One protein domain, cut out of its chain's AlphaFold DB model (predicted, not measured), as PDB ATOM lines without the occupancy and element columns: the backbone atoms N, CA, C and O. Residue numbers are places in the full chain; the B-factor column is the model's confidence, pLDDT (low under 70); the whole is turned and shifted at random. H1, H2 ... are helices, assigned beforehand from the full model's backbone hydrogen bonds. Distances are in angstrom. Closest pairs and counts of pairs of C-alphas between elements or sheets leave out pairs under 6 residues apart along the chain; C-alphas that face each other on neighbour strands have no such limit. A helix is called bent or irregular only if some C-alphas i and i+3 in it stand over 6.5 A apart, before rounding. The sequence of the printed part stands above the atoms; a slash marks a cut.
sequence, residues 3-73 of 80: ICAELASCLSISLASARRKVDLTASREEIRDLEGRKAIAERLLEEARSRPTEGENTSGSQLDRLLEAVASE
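AT A GLANCE: This is residues 3 to 73 of the 80 residues of an uncharacterized protein of Prochlorococcus marinus (strain MIT 9303) (UniProt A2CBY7). Three helices pack together into a small body, and a fourth, H4, reaches away from it on its own; residues 61 to 73, of which 61 to 71 belong to H4, stick out as an arm that touches no other helix. In the body, H1 and H3 run side by side the same way, and H2 is set at a steep angle to both, its first residues packed on H1 and its later ones on H3. The printed part has 71 residues with four named helices, in the order H1, H2, H3, H4, and no named strand; its class is all helix. The whole is loose, with a radius of gyration of the C-alphas of 14.6 A, and elongated, spanning 47 by 24 by 17 A.

IN THESE COORDINATES: H1 is residues 3 to 10, and its C-alpha 3 is at (122.465, 144.332, 187.983). H2 is residues 15 to 28, 20.0 A from first to last C-alpha. H3, the longest helix, is residues 34 to 50, 24.3 A from first to last C-alpha, beginning with C-alpha 34 at (123.168, 156.396, 192.189). H4 is residues 58 to 71, 19.1 A long in the same sense, and ends with C-alpha 71 at (149.305, 122.656, 202.995). No helix is bent or irregular.

HOW THE PARTS SIT: H1 touches H2 at a steep tilt of 63 degrees, opposite ways; their closest C-alphas are those of Ala 8 and Ala 18, 5.3 A apart. H2 touches H1 with residues 15 to 19 alone. H1 touches H3 at a shallow tilt of 18 degrees, the same way, with the C-alphas of Leu 7 and Leu 45 closest at 5.2 A. H2 touches H3 with residues 22 to 26 alone; the closest C-alphas are those of Val 22 and Ala 41, 5.8 A apart. H2 and H3 stand at a steep tilt of 66 degrees and run opposite ways. H4 is apart from H1, H2 and H3. In H1, H2, H3 and H4 every O i to N i+4 pair is within hydrogen-bond range.

THE WHOLE: The two C-alphas farthest apart are those of Glu 35 and Ser 72, at 47.4 A. Without the stretch that stands free, the body of 58 residues spans 33 by 21 by 18 A, with a radius of gyration of 11.5 A. The printed part has no cut. The links from H1 to H2 and from H2 to H3 are tight, the link from H3 to H4 is short with 7 residues, and no link is long. The mean pLDDT of the printed part is 76.2; residues 51 to 73 are under 70, and the mean of H4 is 60.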
ATOM      1  N   ILE A   3     121.174 144.396 188.688       84.00
ATOM      2  CA  ILE A   3     122.465 144.332 187.983       84.00
ATOM      3  C   ILE A   3     123.571 143.708 188.853       84.00
ATOM      4  O   ILE A   3     124.326 142.873 188.372       84.00
ATOM      5  N   CYS A   4     123.632 144.012 190.158       83.38
ATOM      6  CA  CYS A   4     124.604 143.377 191.060       83.38
ATOM      7  C   CYS A   4     124.397 141.861 191.201       83.38
ATOM      8  O   CYS A   4     125.359 141.145 191.453       83.38
ATOM      9  N   ALA A   5     123.153 141.383 191.089       85.75
ATOM     10  CA  ALA A   5     122.849 139.957 191.170       85.75
ATOM     11  C   ALA A   5     123.255 139.233 189.881       85.75
ATOM     12  O   ALA A   5     123.850 138.163 189.950       85.75
ATOM     13  N   GLU A   6     123.022 139.850 188.721       84.94
ATOM     14  CA  GLU A   6     123.526 139.322 187.450       84.94
ATOM     15  C   GLU A   6     125.053 139.331 187.393       84.94
ATOM     16  O   GLU A   6     125.651 138.349 186.971       84.94
ATOM     17  N   LEU A   7     125.696 140.389 187.895       84.69
ATOM     18  CA  LEU A   7     127.153 140.465 188.006       84.69
ATOM     19  C   LEU A   7     127.706 139.366 188.921       84.69
ATOM     20  O   LEU A   7     128.713 138.747 188.594       84.69
ATOM     21  N   ALA A   8     127.040 139.110 190.048       84.56
ATOM     22  CA  ALA A   8     127.399 138.031 190.964       84.56
ATOM     23  C   ALA A   8     127.311 136.659 190.282       84.56
ATOM     24  O   ALA A   8     128.243 135.868 190.392       84.56
ATOM     25  N   SER A   9     126.236 136.415 189.525       84.19
ATOM     26  CA  SER A   9     126.054 135.175 188.766       84.19
ATOM     27  C   SER A   9     127.064 135.033 187.628       84.19
ATOM     28  O   SER A   9     127.576 133.944 187.409       84.19
ATOM     29  N   CYS A  10     127.369 136.120 186.916       81.81
ATOM     30  CA  CYS A  10     128.306 136.116 185.791       81.81
ATOM     31  C   CYS A  10     129.757 135.901 186.241       81.81
ATOM     32  O   CYS A  10     130.561 135.346 185.502       81.81
ATOM     33  N   LEU A  11     130.098 136.357 187.449       79.50
ATOM     34  CA  LEU A  11     131.430 136.210 188.034       79.50
ATOM     35  C   LEU A  11     131.547 135.001 188.976       79.50
ATOM     36  O   LEU A  11     132.619 134.795 189.535       79.50
ATOM     37  N   SER A  12     130.469 134.238 189.192       79.38
ATOM     38  CA  SER A  12     130.391 133.167 190.201       79.38
ATOM     39  C   SER A  12     130.893 133.602 191.588       79.38
ATOM     40  O   SER A  12     131.643 132.893 192.256       79.38
ATOM     41  N   ILE A  13     130.479 134.792 192.033       81.19
ATOM     42  CA  ILE A  13     130.808 135.348 193.356       81.19
ATOM     43  C   ILE A  13     129.545 135.629 194.170       81.19
ATOM     44  O   ILE A  13     128.436 135.696 193.647       81.19
ATOM     45  N   SER A  14     129.707 135.875 195.472       84.81
ATOM     46  CA  SER A  14     128.590 136.295 196.320       84.81
ATOM     47  C   SER A  14     128.048 137.682 195.931       84.81
ATOM     48  O   SER A  14     128.789 138.565 195.482       84.81
ATOM     49  N   LEU A  15     126.758 137.929 196.193       84.50
ATOM     50  CA  LEU A  15     126.135 139.246 195.998       84.50
ATOM     51  C   LEU A  15     126.853 140.353 196.794       84.50
ATOM     52  O   LEU A  15     126.939 141.492 196.331       84.50
ATOM     53  N   ALA A  16     127.375 140.028 197.980       84.62
ATOM     54  CA  ALA A  16     128.149 140.957 198.798       84.62
ATOM     55  C   ALA A  16     129.474 141.334 198.118       84.62
ATOM     56  O   ALA A  16     129.817 142.515 198.061       84.62
ATOM     57  N   SER A  17     130.170 140.357 197.527       84.19
ATOM     58  CA  SER A  17     131.393 140.583 196.748       84.19
ATOM     59  C   SER A  17     131.124 141.448 195.516       84.19
ATOM     60  O   SER A  17     131.855 142.406 195.270       84.19
ATOM     61  N   ALA A  18     130.041 141.177 194.779       87.19
ATOM     62  CA  ALA A  18     129.647 141.982 193.623       87.19
ATOM     63  C   ALA A  18     129.341 143.439 194.013       87.19
ATOM     64  O   ALA A  18     129.827 144.369 193.370       87.19
ATOM     65  N   ARG A  19     128.599 143.656 195.110       88.19
ATOM     66  CA  ARG A  19     128.328 145.002 195.645       88.19
ATOM     67  C   ARG A  19     129.603 145.725 196.059       88.19
ATOM     68  O   ARG A  19     129.779 146.883 195.701       88.19
ATOM     69  N   ARG A  20     130.496 145.041 196.780       88.44
ATOM     70  CA  ARG A  20     131.776 145.607 197.221       88.44
ATOM     71  C   ARG A  20     132.652 145.996 196.035       88.44
ATOM     72  O   ARG A  20     133.297 147.032 196.085       88.44
ATOM     73  N   LYS A  21     132.638 145.209 194.955       87.50
ATOM     74  CA  LYS A  21     133.366 145.526 193.722       87.50
ATOM     75  C   LYS A  21     132.837 146.804 193.064       87.50
ATOM     76  O   LYS A  21     133.634 147.675 192.737       87.50
ATOM     77  N   VAL A  22     131.516 146.944 192.933       89.62
ATOM     78  CA  VAL A  22     130.885 148.170 192.407       89.62
ATOM     79  C   VAL A  22     131.213 149.381 193.284       89.62
ATOM     80  O   VAL A  22     131.586 150.422 192.758       89.62
ATOM     81  N   ASP A  23     131.117 149.248 194.609       88.56
ATOM     82  CA  ASP A  23     131.377 150.346 195.549       88.56
ATOM     83  C   ASP A  23     132.855 150.771 195.574       88.56
ATOM     84  O   ASP A  23     133.153 151.965 195.599       88.56
ATOM     85  N   LEU A  24     133.785 149.816 195.473       89.62
ATOM     86  CA  LEU A  24     135.215 150.097 195.333       89.62
ATOM     87  C   LEU A  24     135.520 150.837 194.033       89.62
ATOM     88  O   LEU A  24     136.250 151.823 194.060       89.62
ATOM     89  N   THR A  25     134.969 150.392 192.901       88.75
ATOM     90  CA  THR A  25     135.168 151.080 191.618       88.75
ATOM     91  C   THR A  25     134.550 152.475 191.644       88.75
ATOM     92  O   THR A  25     135.211 153.433 191.260       88.75
ATOM     93  N   ALA A  26     133.346 152.617 192.204       88.88
ATOM     94  CA  ALA A  26     132.697 153.912 192.382       88.88
ATOM     95  C   ALA A  26     133.529 154.854 193.261       88.88
ATOM     96  O   ALA A  26     133.735 156.007 192.906       88.88
ATOM     97  N   SER A  27     134.091 154.346 194.358       88.81
ATOM     98  CA  SER A  27     134.972 155.124 195.232       88.81
ATOM     99  C   SER A  27     136.270 155.537 194.537       88.81
ATOM    100  O   SER A  27     136.749 156.644 194.758       88.81
ATOM    101  N   ARG A  28     136.836 154.667 193.688       89.25
ATOM    102  CA  ARG A  28     138.053 154.956 192.909       89.25
ATOM    103  C   ARG A  28     137.830 155.993 191.815       89.25
ATOM    104  O   ARG A  28     138.748 156.748 191.529       89.25
ATOM    105  N   GLU A  29     136.649 156.010 191.209       87.88
ATOM    106  CA  GLU A  29     136.266 157.002 190.197       87.88
ATOM    107  C   GLU A  29     135.638 158.263 190.834       87.88
ATOM    108  O   GLU A  29     135.153 159.127 190.116       87.88
ATOM    109  N   GLU A  30     135.637 158.374 192.174       88.94
ATOM    110  CA  GLU A  30     134.965 159.433 192.956       88.94
ATOM    111  C   GLU A  30     133.467 159.604 192.637       88.94
ATOM    112  O   GLU A  30     132.837 160.617 192.947       88.94
ATOM    113  N   ILE A  31     132.851 158.562 192.085       86.12
ATOM    114  CA  ILE A  31     131.442 158.515 191.722       86.12
ATOM    115  C   ILE A  31     130.619 158.146 192.959       86.12
ATOM    116  O   ILE A  31     130.671 157.028 193.480       86.12
ATOM    117  N   ARG A  32     129.807 159.094 193.431       80.69
ATOM    118  CA  ARG A  32     128.907 158.905 194.585       80.69
ATOM    119  C   ARG A  32     127.435 158.822 194.194       80.69
ATOM    120  O   ARG A  32     126.626 158.355 194.995       80.69
ATOM    121  N   ASP A  33     127.107 159.199 192.965       87.06
ATOM    122  CA  ASP A  33     125.744 159.203 192.452       87.06
ATOM    123  C   ASP A  33     125.193 157.796 192.212       87.06
ATOM    124  O   ASP A  33     125.896 156.869 191.795       87.06
ATOM    125  N   LEU A  34     123.887 157.646 192.438       83.31
ATOM    126  CA  LEU A  34     123.168 156.396 192.189       83.31
ATOM    127  C   LEU A  34     123.224 155.988 190.712       83.31
ATOM    128  O   LEU A  34     123.363 154.801 190.418       83.31
ATOM    129  N   GLU A  35     123.155 156.959 189.798       85.81
ATOM    130  CA  GLU A  35     123.270 156.720 188.356       85.81
ATOM    131  C   GLU A  35     124.678 156.268 187.969       85.81
ATOM    132  O   GLU A  35     124.827 155.273 187.261       85.81
ATOM    133  N   GLY A  36     125.718 156.908 188.508       86.50
ATOM    134  CA  GLY A  36     127.098 156.509 188.242       86.50
ATOM    135  C   GLY A  36     127.433 155.122 188.804       86.50
ATOM    136  O   GLY A  36     128.040 154.302 188.118       86.50
ATOM    137  N   ARG A  37     126.944 154.781 190.005       85.06
ATOM    138  CA  ARG A  37     127.064 153.416 190.557       85.06
ATOM    139  C   ARG A  37     126.378 152.371 189.679       85.06
ATOM    140  O   ARG A  37     126.863 151.243 189.577       85.06
ATOM    141  N   LYS A  38     125.253 152.727 189.053       88.06
ATOM    142  CA  LYS A  38     124.548 151.852 188.113       88.06
ATOM    143  C   LYS A  38     125.356 151.670 186.825       88.06
ATOM    144  O   LYS A  38     125.570 150.529 186.434       88.06
ATOM    145  N   ALA A  39     125.882 152.755 186.254       89.75
ATOM    146  CA  ALA A  39     126.738 152.712 185.069       89.75
ATOM    147  C   ALA A  39     127.985 151.839 185.288       89.75
ATOM    148  O   ALA A  39     128.314 151.006 184.450       89.75
ATOM    149  N   ILE A  40     128.627 151.949 186.456       89.50
ATOM    150  CA  ILE A  40     129.755 151.090 186.842       89.50
ATOM    151  C   ILE A  40     129.336 149.621 186.925       89.50
ATOM    152  O   ILE A  40     130.060 148.743 186.458       89.50
ATOM    153  N   ALA A  41     128.176 149.330 187.518       88.00
ATOM    154  CA  ALA A  41     127.678 147.964 187.622       88.00
ATOM    155  C   ALA A  41     127.355 147.355 186.247       88.00
ATOM    156  O   ALA A  41     127.626 146.174 186.040       88.00
ATOM    157  N   GLU A  42     126.810 148.145 185.318       89.38
ATOM    158  CA  GLU A  42     126.546 147.728 183.935       89.38
ATOM    159  C   GLU A  42     127.852 147.504 183.165       89.38
ATOM    160  O   GLU A  42     128.018 146.447 182.561       89.38
ATOM    161  N   ARG A  43     128.824 148.418 183.286       89.06
ATOM    162  CA  ARG A  43     130.149 148.281 182.663       89.06
ATOM    163  C   ARG A  43     130.865 147.020 183.143       89.06
ATOM    164  O   ARG A  43     131.297 146.208 182.338       89.06
ATOM    165  N   LEU A  44     130.890 146.790 184.458       86.56
ATOM    166  CA  LEU A  44     131.481 145.585 185.050       86.56
ATOM    167  C   LEU A  44     130.774 144.296 184.609       86.56
ATOM    168  O   LEU A  44     131.423 143.254 184.518       86.56
ATOM    169  N   LEU A  45     129.460 144.344 184.378       86.31
ATOM    170  CA  LEU A  45     128.685 143.203 183.888       86.31
ATOM    171  C   LEU A  45     129.002 142.915 182.420       86.31
ATOM    172  O   LEU A  45     129.163 141.757 182.050       86.31
ATOM    173  N   GLU A  46     129.114 143.951 181.599       88.00
ATOM    174  CA  GLU A  46     129.488 143.826 180.194       88.00
ATOM    175  C   GLU A  46     130.930 143.326 180.034       88.00
ATOM    176  O   GLU A  46     131.179 142.427 179.234       88.00
ATOM    177  N   GLU A  47     131.858 143.812 180.863       85.38
ATOM    178  CA  GLU A  47     133.231 143.301 180.946       85.38
ATOM    179  C   GLU A  47     133.259 141.827 181.380       85.38
ATOM    180  O   GLU A  47     133.994 141.023 180.808       85.38
ATOM    181  N   ALA A  48     132.438 141.447 182.366       82.06
ATOM    182  CA  ALA A  48     132.330 140.062 182.826       82.06
ATOM    183  C   ALA A  48     131.744 139.127 181.757       82.06
ATOM    184  O   ALA A  48     132.181 137.986 181.657       82.06
ATOM    185  N   ARG A  49     130.786 139.608 180.954       82.12
ATOM    186  CA  ARG A  49     130.181 138.859 179.838       82.12
ATOM    187  C   ARG A  49     131.091 138.784 178.612       82.12
ATOM    188  O   ARG A  49     131.085 137.774 177.920       82.12
ATOM    189  N   SER A  50     131.838 139.852 178.328       76.94
ATOM    190  CA  SER A  50     132.728 139.938 177.162       76.94
ATOM    191  C   SER A  50     134.035 139.187 177.362       76.94
ATOM    192  O   SER A  50     134.710 138.872 176.385       76.94
ATOM    193  N   ARG A  51     134.411 138.888 178.608       66.31
ATOM    194  CA  ARG A  51     135.537 138.006 178.885       66.31
ATOM    195  C   ARG A  51     135.099 136.573 178.553       66.31
ATOM    196  O   ARG A  51     134.255 136.039 179.272       66.31
ATOM    197  N   PRO A  52     135.626 135.942 177.483       49.53
ATOM    198  CA  PRO A  52     135.345 134.539 177.234       49.53
ATOM    199  C   PRO A  52     135.790 133.749 178.460       49.53
ATOM    200  O   PRO A  52     136.784 134.086 179.109       49.53
ATOM    201  N   THR A  53     134.997 132.743 178.796       50.72
ATOM    202  CA  THR A  53     135.136 131.854 179.945       50.72
ATOM    203  C   THR A  53     136.408 131.003 179.840       50.72
ATOM    204  O   THR A  53     136.347 129.785 179.712       50.72
ATOM    205  N   GLU A  54     137.583 131.618 179.880       43.41
ATOM    206  CA  GLU A  54     138.833 130.930 180.187       43.41
ATOM    207  C   GLU A  54     138.828 130.690 181.700       43.41
ATOM    208  O   GLU A  54     139.320 131.497 182.491       43.41
ATOM    209  N   GLY A  55     138.172 129.605 182.109       45.53
ATOM    210  CA  GLY A  55     138.177 129.139 183.491       45.53
ATOM    211  C   GLY A  55     136.972 129.588 184.309       45.53
ATOM    212  O   GLY A  55     137.111 130.287 185.316       45.53
ATOM    213  N   GLU A  56     135.796 129.080 183.941       46.91
ATOM    214  CA  GLU A  56     134.844 128.606 184.949       46.91
ATOM    215  C   GLU A  56     135.659 127.899 186.057       46.91
ATOM    216  O   GLU A  56     136.417 126.978 185.759       46.91
ATOM    217  N   ASN A  57     135.585 128.401 187.298       45.81
ATOM    218  CA  ASN A  57     136.325 127.975 188.506       45.81
ATOM    219  C   ASN A  57     137.551 128.781 188.967       45.81
ATOM    220  O   ASN A  57     138.236 128.310 189.868       45.81
ATOM    221  N   THR A  58     137.847 130.001 188.508       48.72
ATOM    222  CA  THR A  58     139.078 130.666 189.009       48.72
ATOM    223  C   THR A  58     139.041 131.062 190.491       48.72
ATOM    224  O   THR A  58     140.073 130.974 191.135       48.72
ATOM    225  N   SER A  59     137.908 131.445 191.095       50.81
ATOM    226  CA  SER A  59     137.911 131.815 192.529       50.81
ATOM    227  C   SER A  59     137.975 130.616 193.480       50.81
ATOM    228  O   SER A  59     138.608 130.726 194.523       50.81
ATOM    229  N   GLY A  60     137.360 129.484 193.120       53.22
ATOM    230  CA  GLY A  60     137.476 128.229 193.873       53.22
ATOM    231  C   GLY A  60     138.820 127.555 193.616       53.22
ATOM    232  O   GLY A  60     139.575 127.338 194.546       53.22
ATOM    233  N   SER A  61     139.191 127.357 192.349       52.09
ATOM    234  CA  SER A  61     140.444 126.693 191.967       52.09
ATOM    235  C   SER A  61     141.697 127.478 192.361       52.09
ATOM    236  O   SER A  61     142.691 126.871 192.743       52.09
ATOM    237  N   GLN A  62     141.679 128.818 192.322       57.06
ATOM    238  CA  GLN A  62     142.799 129.609 192.845       57.06
ATOM    239  C   GLN A  62     142.884 129.508 194.368       57.06
ATOM    240  O   GLN A  62     143.990 129.478 194.894       57.06
ATOM    241  N   LEU A  63     141.750 129.441 195.075       60.88
ATOM    242  CA  LEU A  63     141.738 129.259 196.523       60.88
ATOM    243  C   LEU A  63     142.202 127.850 196.907       60.88
ATOM    244  O   LEU A  63     143.079 127.742 197.750       60.88
ATOM    245  N   ASP A  64     141.703 126.806 196.244       65.88
ATOM    246  CA  ASP A  64     142.172 125.424 196.391       65.88
ATOM    247  C   ASP A  64     143.673 125.318 196.117       65.88
ATOM    248  O   ASP A  64     144.401 124.740 196.910       65.88
ATOM    249  N   ARG A  65     144.176 125.965 195.060       64.06
ATOM    250  CA  ARG A  65     145.611 125.973 194.747       64.06
ATOM    251  C   ARG A  65     146.446 126.740 195.774       64.06
ATOM    252  O   ARG A  65     147.584 126.364 196.032       64.06
ATOM    253  N   LEU A  66     145.910 127.815 196.354       65.88
ATOM    254  CA  LEU A  66     146.562 128.542 197.448       65.88
ATOM    255  C   LEU A  66     146.524 127.739 198.757       65.88
ATOM    256  O   LEU A  66     147.502 127.759 199.495       65.88
ATOM    257  N   LEU A  67     145.441 127.008 199.031       66.31
ATOM    258  CA  LEU A  67     145.313 126.120 200.187       66.31
ATOM    259  C   LEU A  67     146.218 124.889 200.059       66.31
ATOM    260  O   LEU A  67     146.858 124.521 201.033       66.31
ATOM    261  N   GLU A  68     146.328 124.297 198.869       65.12
ATOM    262  CA  GLU A  68     147.237 123.185 198.576       65.12
ATOM    263  C   GLU A  68     148.706 123.624 198.676       65.12
ATOM    264  O   GLU A  68     149.521 122.922 199.267       65.12
ATOM    265  N   ALA A  69     149.042 124.824 198.188       63.72
ATOM    266  CA  ALA A  69     150.382 125.389 198.341       63.72
ATOM    267  C   ALA A  69     150.746 125.653 199.814       63.72
ATOM    268  O   ALA A  69     151.868 125.368 200.216       63.72
ATOM    269  N   VAL A  70     149.797 126.138 200.624       60.84
ATOM    270  CA  VAL A  70     149.983 126.334 202.075       60.84
ATOM    271  C   VAL A  70     150.045 124.999 202.823       60.84
ATOM    272  O   VAL A  70     150.835 124.864 203.751       60.84
ATOM    273  N   ALA A  71     149.261 123.998 202.415       58.72
ATOM    274  CA  ALA A  71     149.305 122.656 202.995       58.72
ATOM    275  C   ALA A  71     150.614 121.925 202.669       58.72
ATOM    276  O   ALA A  71     151.074 121.131 203.475       58.72
ATOM    277  N   SER A  72     151.233 122.207 201.520       56.25
ATOM    278  CA  SER A  72     152.545 121.659 201.167       56.25
ATOM    279  C   SER A  72     153.708 122.379 201.866       56.25
ATOM    280  O   SER A  72     154.835 121.883 201.833       56.25
ATOM    281  N   GLU A  73     153.447 123.516 202.516       54.16
ATOM    282  CA  GLU A  73     154.366 124.223 203.410       54.16
ATOM    283  C   GLU A  73     154.143 123.740 204.861       54.16
ATOM    284  O   GLU A  73     153.920 124.526 205.781       54.16
TER     285      GLU A  73